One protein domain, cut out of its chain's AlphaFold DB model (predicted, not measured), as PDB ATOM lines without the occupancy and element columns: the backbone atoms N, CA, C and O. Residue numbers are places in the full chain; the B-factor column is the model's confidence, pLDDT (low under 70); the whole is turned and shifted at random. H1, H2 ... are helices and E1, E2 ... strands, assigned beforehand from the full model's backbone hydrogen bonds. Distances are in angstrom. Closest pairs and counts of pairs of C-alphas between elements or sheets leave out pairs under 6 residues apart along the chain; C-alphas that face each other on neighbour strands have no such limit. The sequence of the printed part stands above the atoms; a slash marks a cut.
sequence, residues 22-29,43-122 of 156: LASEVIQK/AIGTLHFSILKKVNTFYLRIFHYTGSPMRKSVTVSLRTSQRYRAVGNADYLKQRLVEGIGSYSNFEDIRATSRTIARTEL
ATOM      1  N   LEU A  22     -22.529  57.062   3.918       52.28
ATOM      2  CA  LEU A  22     -21.480  58.057   3.747       52.28
ATOM      3  C   LEU A  22     -20.682  57.680   2.497       52.28
ATOM      4  O   LEU A  22     -19.922  56.717   2.517       52.28
ATOM      5  N   ALA A  23     -20.897  58.460   1.437       49.34
ATOM      6  CA  ALA A  23     -20.269  58.373   0.120       49.34
ATOM      7  C   ALA A  23     -20.588  57.086  -0.668       49.34
ATOM      8  O   ALA A  23     -20.074  56.000  -0.400       49.34
ATOM      9  N   SER A  24     -21.443  57.241  -1.684       43.62
ATOM     10  CA  SER A  24     -21.474  56.346  -2.843       43.62
ATOM     11  C   SER A  24     -20.650  57.002  -3.936       43.62
ATOM     12  O   SER A  24     -21.026  58.067  -4.416       43.62
ATOM     13  N   GLU A  25     -19.543  56.378  -4.314       49.75
ATOM     14  CA  GLU A  25     -18.747  56.797  -5.465       49.75
ATOM     15  C   GLU A  25     -18.863  55.723  -6.554       49.75
ATOM     16  O   GLU A  25     -18.910  54.519  -6.273       49.75
ATOM     17  N   VAL A  26     -19.041  56.176  -7.794       49.16
ATOM     18  CA  VAL A  26     -19.535  55.405  -8.938       49.16
ATOM     19  C   VAL A  26     -18.375  55.016  -9.864       49.16
ATOM     20  O   VAL A  26     -17.764  55.874 -10.481       49.16
ATOM     21  N   ILE A  27     -18.171  53.694  -9.968       53.34
ATOM     22  CA  ILE A  27     -17.950  52.874 -11.179       53.34
ATOM     23  C   ILE A  27     -16.693  53.102 -12.032       53.34
ATOM     24  O   ILE A  27     -16.575  54.072 -12.773       53.34
ATOM     25  N   GLN A  28     -15.889  52.037 -12.121       47.56
ATOM     26  CA  GLN A  28     -14.993  51.768 -13.248       47.56
ATOM     27  C   GLN A  28     -15.564  50.602 -14.081       47.56
ATOM     28  O   GLN A  28     -15.871  49.536 -13.540       47.56
ATOM     29  N   LYS A  29     -15.747  50.802 -15.396       44.09
ATOM     30  CA  LYS A  29     -16.091  49.735 -16.355       44.09
ATOM     31  C   LYS A  29     -14.824  48.946 -16.682       44.09
ATOM     32  O   LYS A  29     -13.905  49.502 -17.277       44.09
ATOM     33  N   ALA A  43     -18.778  38.820 -17.646       57.31
ATOM     34  CA  ALA A  43     -17.954  40.010 -17.791       57.31
ATOM     35  C   ALA A  43     -17.862  40.663 -16.414       57.31
ATOM     36  O   ALA A  43     -18.886  40.747 -15.722       57.31
ATOM     37  N   ILE A  44     -16.654  41.060 -15.993       60.28
ATOM     38  CA  ILE A  44     -16.438  41.687 -14.688       60.28
ATOM     39  C   ILE A  44     -17.265  42.967 -14.683       60.28
ATOM     40  O   ILE A  44     -16.866  44.023 -15.167       60.28
ATOM     41  N   GLY A  45     -18.493  42.806 -14.202       73.50
ATOM     42  CA  GLY A  45     -19.483  43.840 -14.113       73.50
ATOM     43  C   GLY A  45     -18.969  44.976 -13.259       73.50
ATOM     44  O   GLY A  45     -17.908  44.944 -12.636       73.50
ATOM     45  N   THR A  46     -19.765  46.015 -13.214       83.56
ATOM     46  CA  THR A  46     -19.362  47.216 -12.525       83.56
ATOM     47  C   THR A  46     -19.324  47.002 -11.008       83.56
ATOM     48  O   THR A  46     -20.285  46.492 -10.421       83.56
ATOM     49  N   LEU A  47     -18.226  47.426 -10.375       87.69
ATOM     50  CA  LEU A  47     -18.097  47.449  -8.922       87.69
ATOM     51  C   LEU A  47     -18.520  48.806  -8.356       87.69
ATOM     52  O   LEU A  47     -18.121  49.857  -8.855       87.69
ATOM     53  N   HIS A  48     -19.306  48.774  -7.284       89.50
ATOM     54  CA  HIS A  48     -19.642  49.956  -6.494       89.50
ATOM     55  C   HIS A  48     -19.199  49.780  -5.053       89.50
ATOM     56  O   HIS A  48     -19.336  48.697  -4.480       89.50
ATOM     57  N   PHE A  49     -18.762  50.879  -4.451       91.88
ATOM     58  CA  PHE A  49     -18.241  50.909  -3.096       91.88
ATOM     59  C   PHE A  49     -19.068  51.863  -2.239       91.88
ATOM     60  O   PHE A  49     -19.416  52.961  -2.667       91.88
ATOM     61  N   SER A  50     -19.373  51.448  -1.012       93.00
ATOM     62  CA  SER A  50     -20.045  52.298  -0.026       93.00
ATOM     63  C   SER A  50     -19.491  52.030   1.365       93.00
ATOM     64  O   SER A  50     -19.303  50.866   1.733       93.00
ATOM     65  N   ILE A  51     -19.258  53.083   2.145       93.88
ATOM     66  CA  ILE A  51     -18.839  52.948   3.540       93.88
ATOM     67  C   ILE A  51     -20.081  52.934   4.434       93.88
ATOM     68  O   ILE A  51     -20.972  53.774   4.324       93.88
ATOM     69  N   LEU A  52     -20.131  51.967   5.345       93.69
ATOM     70  CA  LEU A  52     -21.205  51.784   6.312       93.69
ATOM     71  C   LEU A  52     -20.637  51.905   7.726       93.69
ATOM     72  O   LEU A  52     -19.638  51.268   8.053       93.69
ATOM     73  N   LYS A  53     -21.296  52.674   8.595       92.50
ATOM     74  CA  LYS A  53     -21.014  52.670  10.038       92.50
ATOM     75  C   LYS A  53     -21.977  51.713  10.728       92.50
ATOM     76  O   LYS A  53     -23.185  51.874  10.600       92.50
ATOM     77  N   LYS A  54     -21.457  50.745  11.487       90.75
ATOM     78  CA  LYS A  54     -22.276  49.873  12.336       90.75
ATOM     79  C   LYS A  54     -21.677  49.785  13.732       90.75
ATOM     80  O   LYS A  54     -20.550  49.324  13.904       90.75
ATOM     81  N   VAL A  55     -22.468  50.212  14.718       86.81
ATOM     82  CA  VAL A  55     -22.111  50.252  16.144       86.81
ATOM     83  C   VAL A  55     -20.734  50.907  16.323       86.81
ATOM     84  O   VAL A  55     -20.594  52.111  16.115       86.81
ATOM     85  N   ASN A  56     -19.694  50.113  16.580       87.44
ATOM     86  CA  ASN A  56     -18.365  50.603  16.926       87.44
ATOM     87  C   ASN A  56     -17.354  50.521  15.784       87.44
ATOM     88  O   ASN A  56     -16.213  50.912  15.971       87.44
ATOM     89  N   THR A  57     -17.740  50.103  14.578       91.31
ATOM     90  CA  THR A  57     -16.776  49.950  13.478       91.31
ATOM     91  C   THR A  57     -17.350  50.369  12.132       91.31
ATOM     92  O   THR A  57     -18.566  50.419  11.929       91.31
ATOM     93  N   PHE A  58     -16.458  50.729  11.223       93.69
ATOM     94  CA  PHE A  58     -16.792  51.011   9.839       93.69
ATOM     95  C   PHE A  58     -16.565  49.779   8.962       93.69
ATOM     96  O   PHE A  58     -15.711  48.934   9.235       93.69
ATOM     97  N   TYR A  59     -17.337  49.688   7.889       95.06
ATOM     98  CA  TYR A  59     -17.271  48.620   6.905       95.06
ATOM     99  C   TYR A  59     -17.262  49.203   5.498       95.06
ATOM    100  O   TYR A  59     -17.956  50.180   5.231       95.06
ATOM    101  N   LEU A  60     -16.542  48.559   4.586       95.44
ATOM    102  CA  LEU A  60     -16.673  48.771   3.154       95.44
ATOM    103  C   LEU A  60     -17.613  47.713   2.591       95.44
ATOM    104  O   LEU A  60     -17.379  46.514   2.753       95.44
ATOM    105  N   ARG A  61     -18.676  48.144   1.921       94.62
ATOM    106  CA  ARG A  61     -19.555  47.269   1.151       94.62
ATOM    107  C   ARG A  61     -19.259  47.432  -0.331       94.62
ATOM    108  O   ARG A  61     -19.260  48.551  -0.837       94.62
ATOM    109  N   ILE A  62     -19.022  46.305  -0.987       92.88
ATOM    110  CA  ILE A  62     -18.692  46.181  -2.403       92.88
ATOM    111  C   ILE A  62     -19.868  45.482  -3.076       92.88
ATOM    112  O   ILE A  62     -20.276  44.403  -2.639       92.88
ATOM    113  N   PHE A  63     -20.418  46.092  -4.117       90.19
ATOM    114  CA  PHE A  63     -21.491  45.528  -4.928       90.19
ATOM    115  C   PHE A  63     -20.988  45.231  -6.326       90.19
ATOM    116  O   PHE A  63     -20.255  46.034  -6.892       90.19
ATOM    117  N   HIS A  64     -21.450  44.123  -6.890       87.69
ATOM    118  CA  HIS A  64     -21.194  43.750  -8.272       87.69
ATOM    119  C   HIS A  64     -22.496  43.783  -9.061       87.69
ATOM    120  O   HIS A  64     -23.471  43.116  -8.704       87.69
ATOM    121  N   TYR A  65     -22.505  44.605 -10.107       82.00
ATOM    122  CA  TYR A  65     -23.631  44.780 -11.013       82.00
ATOM    123  C   TYR A  65     -23.280  44.191 -12.379       82.00
ATOM    124  O   TYR A  65     -22.470  44.755 -13.114       82.00
ATOM    125  N   THR A  66     -23.914  43.071 -12.727       73.69
ATOM    126  CA  THR A  66     -23.723  42.357 -14.005       73.69
ATOM    127  C   THR A  66     -24.923  42.474 -14.946       73.69
ATOM    128  O   THR A  66     -25.118  41.634 -15.812       73.69
ATOM    129  N   GLY A  67     -25.790  43.479 -14.764       67.25
ATOM    130  CA  GLY A  67     -27.032  43.620 -15.545       67.25
ATOM    131  C   GLY A  67     -28.105  42.557 -15.242       67.25
ATOM    132  O   GLY A  67     -29.258  42.734 -15.617       67.25
ATOM    133  N   SER A  68     -27.754  41.497 -14.511       63.03
ATOM    134  CA  SER A  68     -28.659  40.478 -13.976       63.03
ATOM    135  C   SER A  68     -29.380  40.973 -12.708       63.03
ATOM    136  O   SER A  68     -28.806  41.754 -11.939       63.03
ATOM    137  N   PRO A  69     -30.618  40.512 -12.428       60.31
ATOM    138  CA  PRO A  69     -31.341  40.850 -11.197       60.31
ATOM    139  C   PRO A  69     -30.602  40.434  -9.913       60.31
ATOM    140  O   PRO A  69     -30.870  40.973  -8.836       60.31
ATOM    141  N   MET A  70     -29.649  39.503 -10.004       62.50
ATOM    142  CA  MET A  70     -28.926  38.978  -8.852       62.50
ATOM    143  C   MET A  70     -27.706  39.845  -8.505       62.50
ATOM    144  O   MET A  70     -26.597  39.641  -8.995       62.50
ATOM    145  N   ARG A  71     -27.909  40.825  -7.617       74.06
ATOM    146  CA  ARG A  71     -26.841  41.699  -7.100       74.06
ATOM    147  C   ARG A  71     -25.984  40.948  -6.079       74.06
ATOM    148  O   ARG A  71     -26.438  40.687  -4.962       74.06
ATOM    149  N   LYS A  72     -24.730  40.641  -6.420       88.38
ATOM    150  CA  LYS A  72     -23.762  40.086  -5.459       88.38
ATOM    151  C   LYS A  72     -23.161  41.223  -4.630       88.38
ATOM    152  O   LYS A  72     -22.897  42.311  -5.142       88.38
ATOM    153  N   SER A  73     -22.972  41.003  -3.328       91.44
ATOM    154  CA  SER A  73     -22.296  41.984  -2.475       91.44
ATOM    155  C   SER A  73     -21.461  41.333  -1.382       91.44
ATOM    156  O   SER A  73     -21.821  40.285  -0.846       91.44
ATOM    157  N   VAL A  74     -20.359  41.983  -1.023       94.00
ATOM    158  CA  VAL A  74     -19.523  41.632   0.125       94.00
ATOM    159  C   VAL A  74     -19.390  42.850   1.025       94.00
ATOM    160  O   VAL A  74     -19.343  43.981   0.560       94.00
ATOM    161  N   THR A  75     -19.365  42.620   2.333       95.19
ATOM    162  CA  THR A  75     -19.063  43.650   3.329       95.19
ATOM    163  C   THR A  75     -17.813  43.242   4.094       95.19
ATOM    164  O   THR A  75     -17.712  42.099   4.550       95.19
ATOM    165  N   VAL A  76     -16.862  44.161   4.218       94.94
ATOM    166  CA  VAL A  76     -15.548  43.939   4.824       94.94
ATOM    167  C   VAL A  76     -15.312  44.995   5.900       94.94
ATOM    168  O   VAL A  76     -15.664  46.155   5.717       94.94
ATOM    169  N   SER A  77     -14.776  44.596   7.056       94.38
ATOM    170  CA  SER A  77     -14.476  45.529   8.151       94.38
ATOM    171  C   SER A  77     -13.293  46.420   7.784       94.38
ATOM    172  O   SER A  77     -12.271  45.916   7.333       94.38
ATOM    173  N   LEU A  78     -13.411  47.721   8.052       94.19
ATOM    174  CA  LEU A  78     -12.324  48.693   7.904       94.19
ATOM    175  C   LEU A  78     -11.423  48.759   9.147       94.19
ATOM    176  O   LEU A  78     -10.472  49.530   9.167       94.19
ATOM    177  N   ARG A  79     -11.714  47.940  10.174       91.94
ATOM    178  CA  ARG A  79     -10.912  47.742  11.403       91.94
ATOM    179  C   ARG A  79     -10.633  49.009  12.214       91.94
ATOM    180  O   ARG A  79      -9.650  49.095  12.944       91.94
ATOM    181  N   THR A  80     -11.543  49.969  12.123       90.56
ATOM    182  CA  THR A  80     -11.450  51.249  12.818       90.56
ATOM    183  C   THR A  80     -12.830  51.720  13.245       90.56
ATOM    184  O   THR A  80     -13.837  51.521  12.553       90.56
ATOM    185  N   SER A  81     -12.867  52.360  14.407       92.00
ATOM    186  CA  SER A  81     -14.027  53.065  14.933       92.00
ATOM    187  C   SER A  81     -14.083  54.529  14.488       92.00
ATOM    188  O   SER A  81     -15.151  55.137  14.605       92.00
ATOM    189  N   GLN A  82     -12.983  55.062  13.939       91.44
ATOM    190  CA  GLN A  82     -12.768  56.464  13.589       91.44
ATOM    191  C   GLN A  82     -13.056  56.730  12.107       91.44
ATOM    192  O   GLN A  82     -12.570  56.042  11.211       91.44
ATOM    193  N   ARG A  83     -13.847  57.773  11.828       89.88
ATOM    194  CA  ARG A  83     -14.349  58.053  10.472       89.88
ATOM    195  C   ARG A  83     -13.241  58.372   9.467       89.88
ATOM    196  O   ARG A  83     -13.285  57.858   8.357       89.88
ATOM    197  N   TYR A  84     -12.275  59.213   9.829       90.31
ATOM    198  CA  TYR A  84     -11.218  59.632   8.899       90.31
ATOM    199  C   TYR A  84     -10.309  58.455   8.505       90.31
ATOM    200  O   TYR A  84     -10.012  58.277   7.327       90.31
ATOM    201  N   ARG A  85      -9.961  57.582   9.465       90.31
ATOM    202  CA  ARG A  85      -9.236  56.330   9.193       90.31
ATOM    203  C   ARG A  85     -10.061  55.374   8.349       90.31
ATOM    204  O   ARG A  85      -9.511  54.723   7.473       90.31
ATOM    205  N   ALA A  86     -11.372  55.295   8.583       91.94
ATOM    206  CA  ALA A  86     -12.250  54.450   7.782       91.94
ATOM    207  C   ALA A  86     -12.229  54.849   6.303       91.94
ATOM    208  O   ALA A  86     -12.164  53.970   5.452       91.94
ATOM    209  N   VAL A  87     -12.251  56.151   6.002       92.38
ATOM    210  CA  VAL A  87     -12.129  56.651   4.624       92.38
ATOM    211  C   VAL A  87     -10.773  56.260   4.032       92.38
ATOM    212  O   VAL A  87     -10.755  55.600   3.000       92.38
ATOM    213  N   GLY A  88      -9.662  56.524   4.730       92.12
ATOM    214  CA  GLY A  88      -8.327  56.135   4.250       92.12
ATOM    215  C   GLY A  88      -8.169  54.625   4.019       92.12
ATOM    216  O   GLY A  88      -7.696  54.203   2.969       92.12
ATOM    217  N   ASN A  89      -8.642  53.796   4.952       94.12
ATOM    218  CA  ASN A  89      -8.631  52.335   4.817       94.12
ATOM    219  C   ASN A  89      -9.530  51.858   3.666       94.12
ATOM    220  O   ASN A  89      -9.216  50.869   3.006       94.12
ATOM    221  N   ALA A  90     -10.658  52.533   3.434       94.56
ATOM    222  CA  ALA A  90     -11.547  52.221   2.326       94.56
ATOM    223  C   ALA A  90     -10.898  52.563   0.988       94.56
ATOM    224  O   ALA A  90     -10.949  51.736   0.085       94.56
ATOM    225  N   ASP A  91     -10.276  53.734   0.867       94.06
ATOM    226  CA  ASP A  91      -9.607  54.160  -0.362       94.06
ATOM    227  C   ASP A  91      -8.396  53.278  -0.669       94.06
ATOM    228  O   ASP A  91      -8.258  52.818  -1.800       94.06
ATOM    229  N   TYR A  92      -7.619  52.906   0.352       94.25
ATOM    230  CA  TYR A  92      -6.562  51.904   0.222       94.25
ATOM    231  C   TYR A  92      -7.104  50.564  -0.296       94.25
ATOM    232  O   TYR A  92      -6.623  50.029  -1.292       94.25
ATOM    233  N   LEU A  93      -8.154  50.024   0.337       93.94
ATOM    234  CA  LEU A  93      -8.742  48.747  -0.075       93.94
ATOM    235  C   LEU A  93      -9.327  48.815  -1.494       93.94
ATOM    236  O   LEU A  93      -9.169  47.864  -2.258       93.94
ATOM    237  N   LYS A  94      -9.976  49.926  -1.868       93.12
ATOM    238  CA  LYS A  94     -10.442  50.164  -3.243       93.12
ATOM    239  C   LYS A  94      -9.267  50.137  -4.215       93.12
ATOM    240  O   LYS A  94      -9.334  49.404  -5.194       93.12
ATOM    241  N   GLN A  95      -8.203  50.886  -3.934       92.81
ATOM    242  CA  GLN A  95      -7.031  50.969  -4.798       92.81
ATOM    243  C   GLN A  95      -6.392  49.591  -5.003       92.81
ATOM    244  O   GLN A  95      -6.174  49.194  -6.141       92.81
ATOM    245  N   ARG A  96      -6.187  48.812  -3.935       93.69
ATOM    246  CA  ARG A  96      -5.620  47.454  -4.032       93.69
ATOM    247  C   ARG A  96      -6.491  46.506  -4.859       93.69
ATOM    248  O   ARG A  96      -5.972  45.687  -5.612       93.69
ATOM    249  N   LEU A  97      -7.815  46.621  -4.743       91.69
ATOM    250  CA  LEU A  97      -8.741  45.857  -5.582       91.69
ATOM    251  C   LEU A  97      -8.716  46.327  -7.039       91.69
ATOM    252  O   LEU A  97      -8.847  45.503  -7.934       91.69
ATOM    253  N   VAL A  98      -8.533  47.626  -7.284       89.69
ATOM    254  CA  VAL A  98      -8.395  48.185  -8.636       89.69
ATOM    255  C   VAL A  98      -7.087  47.734  -9.289       89.69
ATOM    256  O   VAL A  98      -7.095  47.324 -10.443       89.69
ATOM    257  N   GLU A  99      -5.982  47.722  -8.550       89.50
ATOM    258  CA  GLU A  99      -4.681  47.222  -9.017       89.50
ATOM    259  C   GLU A  99      -4.724  45.730  -9.385       89.50
ATOM    260  O   GLU A  99      -4.022  45.295 -10.292       89.50
ATOM    261  N   GLY A 100      -5.571  44.946  -8.710       86.50
ATOM    262  CA  GLY A 100      -5.805  43.537  -9.028       86.50
ATOM    263  C   GLY A 100      -6.802  43.291 -10.165       86.50
ATOM    264  O   GLY A 100      -7.058  42.128 -10.497       86.50
ATOM    265  N   ILE A 101      -7.390  44.331 -10.770       83.00
ATOM    266  CA  ILE A 101      -8.336  44.168 -11.882       83.00
ATOM    267  C   ILE A 101      -7.655  43.420 -13.034       83.00
ATOM    268  O   ILE A 101      -6.599  43.807 -13.518       83.00
ATOM    269  N   GLY A 102      -8.287  42.331 -13.475       79.50
ATOM    270  CA  GLY A 102      -7.754  41.417 -14.491       79.50
ATOM    271  C   GLY A 102      -7.192  40.113 -13.918       79.50
ATOM    272  O   GLY A 102      -7.195  39.111 -14.621       79.50
ATOM    273  N   SER A 103      -6.804  40.087 -12.637       87.00
ATOM    274  CA  SER A 103      -6.421  38.845 -11.938       87.00
ATOM    275  C   SER A 103      -7.619  38.066 -11.378       87.00
ATOM    276  O   SER A 103      -7.508  36.877 -11.085       87.00
ATOM    277  N   TYR A 104      -8.774  38.719 -11.227       88.06
ATOM    278  CA  TYR A 104      -9.986  38.100 -10.694       88.06
ATOM    279  C   TYR A 104     -10.779  37.419 -11.805       88.06
ATOM    280  O   TYR A 104     -11.159  38.068 -12.779       88.06
ATOM    281  N   SER A 105     -11.085  36.135 -11.625       87.38
ATOM    282  CA  SER A 105     -11.916  35.374 -12.561       87.38
ATOM    283  C   SER A 105     -13.404  35.582 -12.283       87.38
ATOM    284  O   SER A 105     -14.229  35.500 -13.188       87.38
ATOM    285  N   ASN A 106     -13.774  35.842 -11.025       87.12
ATOM    286  CA  ASN A 106     -15.166  36.023 -10.617       87.12
ATOM    287  C   ASN A 106     -15.305  36.894  -9.347       87.12
ATOM    288  O   ASN A 106     -14.332  37.344  -8.740       87.12
ATOM    289  N   PHE A 107     -16.550  37.135  -8.919       88.56
ATOM    290  CA  PHE A 107     -16.834  37.926  -7.715       88.56
ATOM    291  C   PHE A 107     -16.384  37.265  -6.400       88.56
ATOM    292  O   PHE A 107     -16.083  37.974  -5.437       88.56
ATOM    293  N   GLU A 108     -16.328  35.934  -6.324       90.44
ATOM    294  CA  GLU A 108     -15.829  35.255  -5.125       90.44
ATOM    295  C   GLU A 108     -14.320  35.473  -4.945       90.44
ATOM    296  O   GLU A 108     -13.876  35.630  -3.808       90.44
ATOM    297  N   ASP A 109     -13.548  35.634  -6.024       91.31
ATOM    298  CA  ASP A 109     -12.130  36.019  -5.936       91.31
ATOM    299  C   ASP A 109     -11.971  37.426  -5.353       91.31
ATOM    300  O   ASP A 109     -11.153  37.655  -4.459       91.31
ATOM    301  N   ILE A 110     -12.810  38.372  -5.794       91.38
ATOM    302  CA  ILE A 110     -12.864  39.737  -5.242       91.38
ATOM    303  C   ILE A 110     -13.240  39.682  -3.756       91.38
ATOM    304  O   ILE A 110     -12.656  40.371  -2.914       91.38
ATOM    305  N   ARG A 111     -14.205  38.833  -3.395       93.50
ATOM    306  CA  ARG A 111     -14.638  38.626  -2.011       93.50
ATOM    307  C   ARG A 111     -13.527  38.049  -1.135       93.50
ATOM    308  O   ARG A 111     -13.360  38.500  -0.001       93.50
ATOM    309  N   ALA A 112     -12.802  37.049  -1.623       94.50
ATOM    310  CA  ALA A 112     -11.694  36.431  -0.908       94.50
ATOM    311  C   ALA A 112     -10.540  37.428  -0.746       94.50
ATOM    312  O   ALA A 112     -10.127  37.709   0.378       94.50
ATOM    313  N   THR A 113     -10.113  38.048  -1.846       94.69
ATOM    314  CA  THR A 113      -9.012  39.016  -1.882       94.69
ATOM    315  C   THR A 113      -9.282  40.224  -0.988       94.69
ATOM    316  O   THR A 113      -8.447  40.576  -0.158       94.69
ATOM    317  N   SER A 114     -10.481  40.814  -1.063       94.50
ATOM    318  CA  SER A 114     -10.852  41.958  -0.215       94.50
ATOM    319  C   SER A 114     -10.808  41.629   1.280       94.50
ATOM    320  O   SER A 114     -10.376  42.455   2.083       94.50
ATOM    321  N   ARG A 115     -11.210  40.413   1.677       94.62
ATOM    322  CA  ARG A 115     -11.096  39.946   3.068       94.62
ATOM    323  C   ARG A 115      -9.648  39.724   3.481       94.62
ATOM    324  O   ARG A 115      -9.322  40.025   4.627       94.62
ATOM    325  N   THR A 116      -8.819  39.185   2.592       94.50
ATOM    326  CA  THR A 116      -7.393  38.968   2.848       94.50
ATOM    327  C   THR A 116      -6.698  40.301   3.079       94.50
ATOM    328  O   THR A 116      -6.233  40.513   4.193       94.50
ATOM    329  N   ILE A 117      -6.768  41.234   2.121       93.75
ATOM    330  CA  ILE A 117      -6.182  42.583   2.233       93.75
ATOM    331  C   ILE A 117      -6.658  43.265   3.517       93.75
ATOM    332  O   ILE A 117      -5.859  43.767   4.304       93.75
ATOM    333  N   ALA A 118      -7.965  43.227   3.794       93.00
ATOM    334  CA  ALA A 118      -8.492  43.843   5.003       93.00
ATOM    335  C   ALA A 118      -7.930  43.237   6.295       93.00
ATOM    336  O   ALA A 118      -7.765  43.943   7.283       93.00
ATOM    337  N   ARG A 119      -7.649  41.933   6.323       90.56
ATOM    338  CA  ARG A 119      -7.090  41.263   7.504       90.56
ATOM    339  C   ARG A 119      -5.589  41.476   7.653       90.56
ATOM    340  O   ARG A 119      -5.140  41.570   8.793       90.56
ATOM    341  N   THR A 120      -4.847  41.504   6.550       90.50
ATOM    342  CA  THR A 120      -3.379  41.514   6.547       90.50
ATOM    343  C   THR A 120      -2.793  42.918   6.500       90.50
ATOM    344  O   THR A 120      -1.766  43.154   7.122       90.50
ATOM    345  N   GLU A 121      -3.438  43.844   5.791       91.31
ATOM    346  CA  GLU A 121      -2.863  45.156   5.466       91.31
ATOM    347  C   GLU A 121      -3.542  46.305   6.223       91.31
ATOM    348  O   GLU A 121      -2.890  47.296   6.549       91.31
ATOM    349  N   LEU A 122      -4.834  46.194   6.560       91.00
ATOM    350  CA  LEU A 122      -5.493  47.256   7.324       91.00
ATOM    351  C   LEU A 122      -5.077  47.210   8.794       91.00
ATOM    352  O   LEU A 122      -5.344  46.241   9.517       91.00
TER     353      LEU A 122
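What this domain is: This is residues 22 to 29 and 43 to 122 of the 156 residues of an uncharacterized protein of Photobacterium lipolyticum (UniProt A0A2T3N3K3). Picture one twisted sheet of four strands with two helices, H1 and H2, laid along one face and the other face bare. H1 lies over E2 and E3, H2 chiefly over E4, and the two helices run opposite ways, together making a second layer. The 88 printed residues hold E1, E2, E3, E4, H1 and H2 in that order, with the sheet ordered E1 - E2 - E3 - E4, antiparallel throughout, and a mixed class of helices and strands. The whole is compact, with a radius of gyration of the C-alphas of 12.5 A and spans of 36 by 25 by 18 A.

Where its parts are: Find C-alpha 46 at (-19.362, 47.216, -12.525); from there E2, residues 46 to 54, runs 25.2 A. E3, residues 57 to 65, comes back over 26.0 A. Beyond it is E4, residues 72 to 77, 17.4 A long; on the other side of E2 is E1, residues 22 to 26, 13.1 A. H1, residues 83 to 99, begins at C-alpha 83 (-14.349, 58.053, 10.472) and covers 24.3 A. H2, residues 107 to 120, covers 19.9 A and ends at C-alpha 120 (-3.379, 41.514, 6.547).

How they stand to each other: E2, E3 and E4 form a meander, each strand the antiparallel neighbour of the one before; look for N 50 and O 61 at 2.9 A, and N 62 and O 74 at 2.8 A. At the edge, E1 faces E2 with C-alphas 24 and 50 5.1 A apart, but no backbone N and O are within hydrogen-bond range there. H1 is on the sheet at a height of 9.5 A, along the strands; its closest C-alphas to E3 are Ala 86 and Phe 58, 6.1 A. H2, on the same face at 9.2 A, has Arg 111 6.1 A from Val 74 of E4, C-alpha to C-alpha. With residues 93 to 97 alone H1 touches H2, closest at the C-alphas of Leu 97 and Ser 114, 7.0 A, at a steep tilt of 50 degrees. In H1 and H2 every O i to N i+4 pair is within hydrogen-bond range.

The domain as a whole: The C-alphas of Ala 43 and Asn 56, 36.3 A, are the two farthest apart. Residues 30 to 42 are not printed, and C-alphas 29 and 43 stand 10.0 A apart across this cut. Of the links printed whole, none is long. Look for pLDDT under 70 at residues 22 to 29, 43 to 44 and 67 to 70.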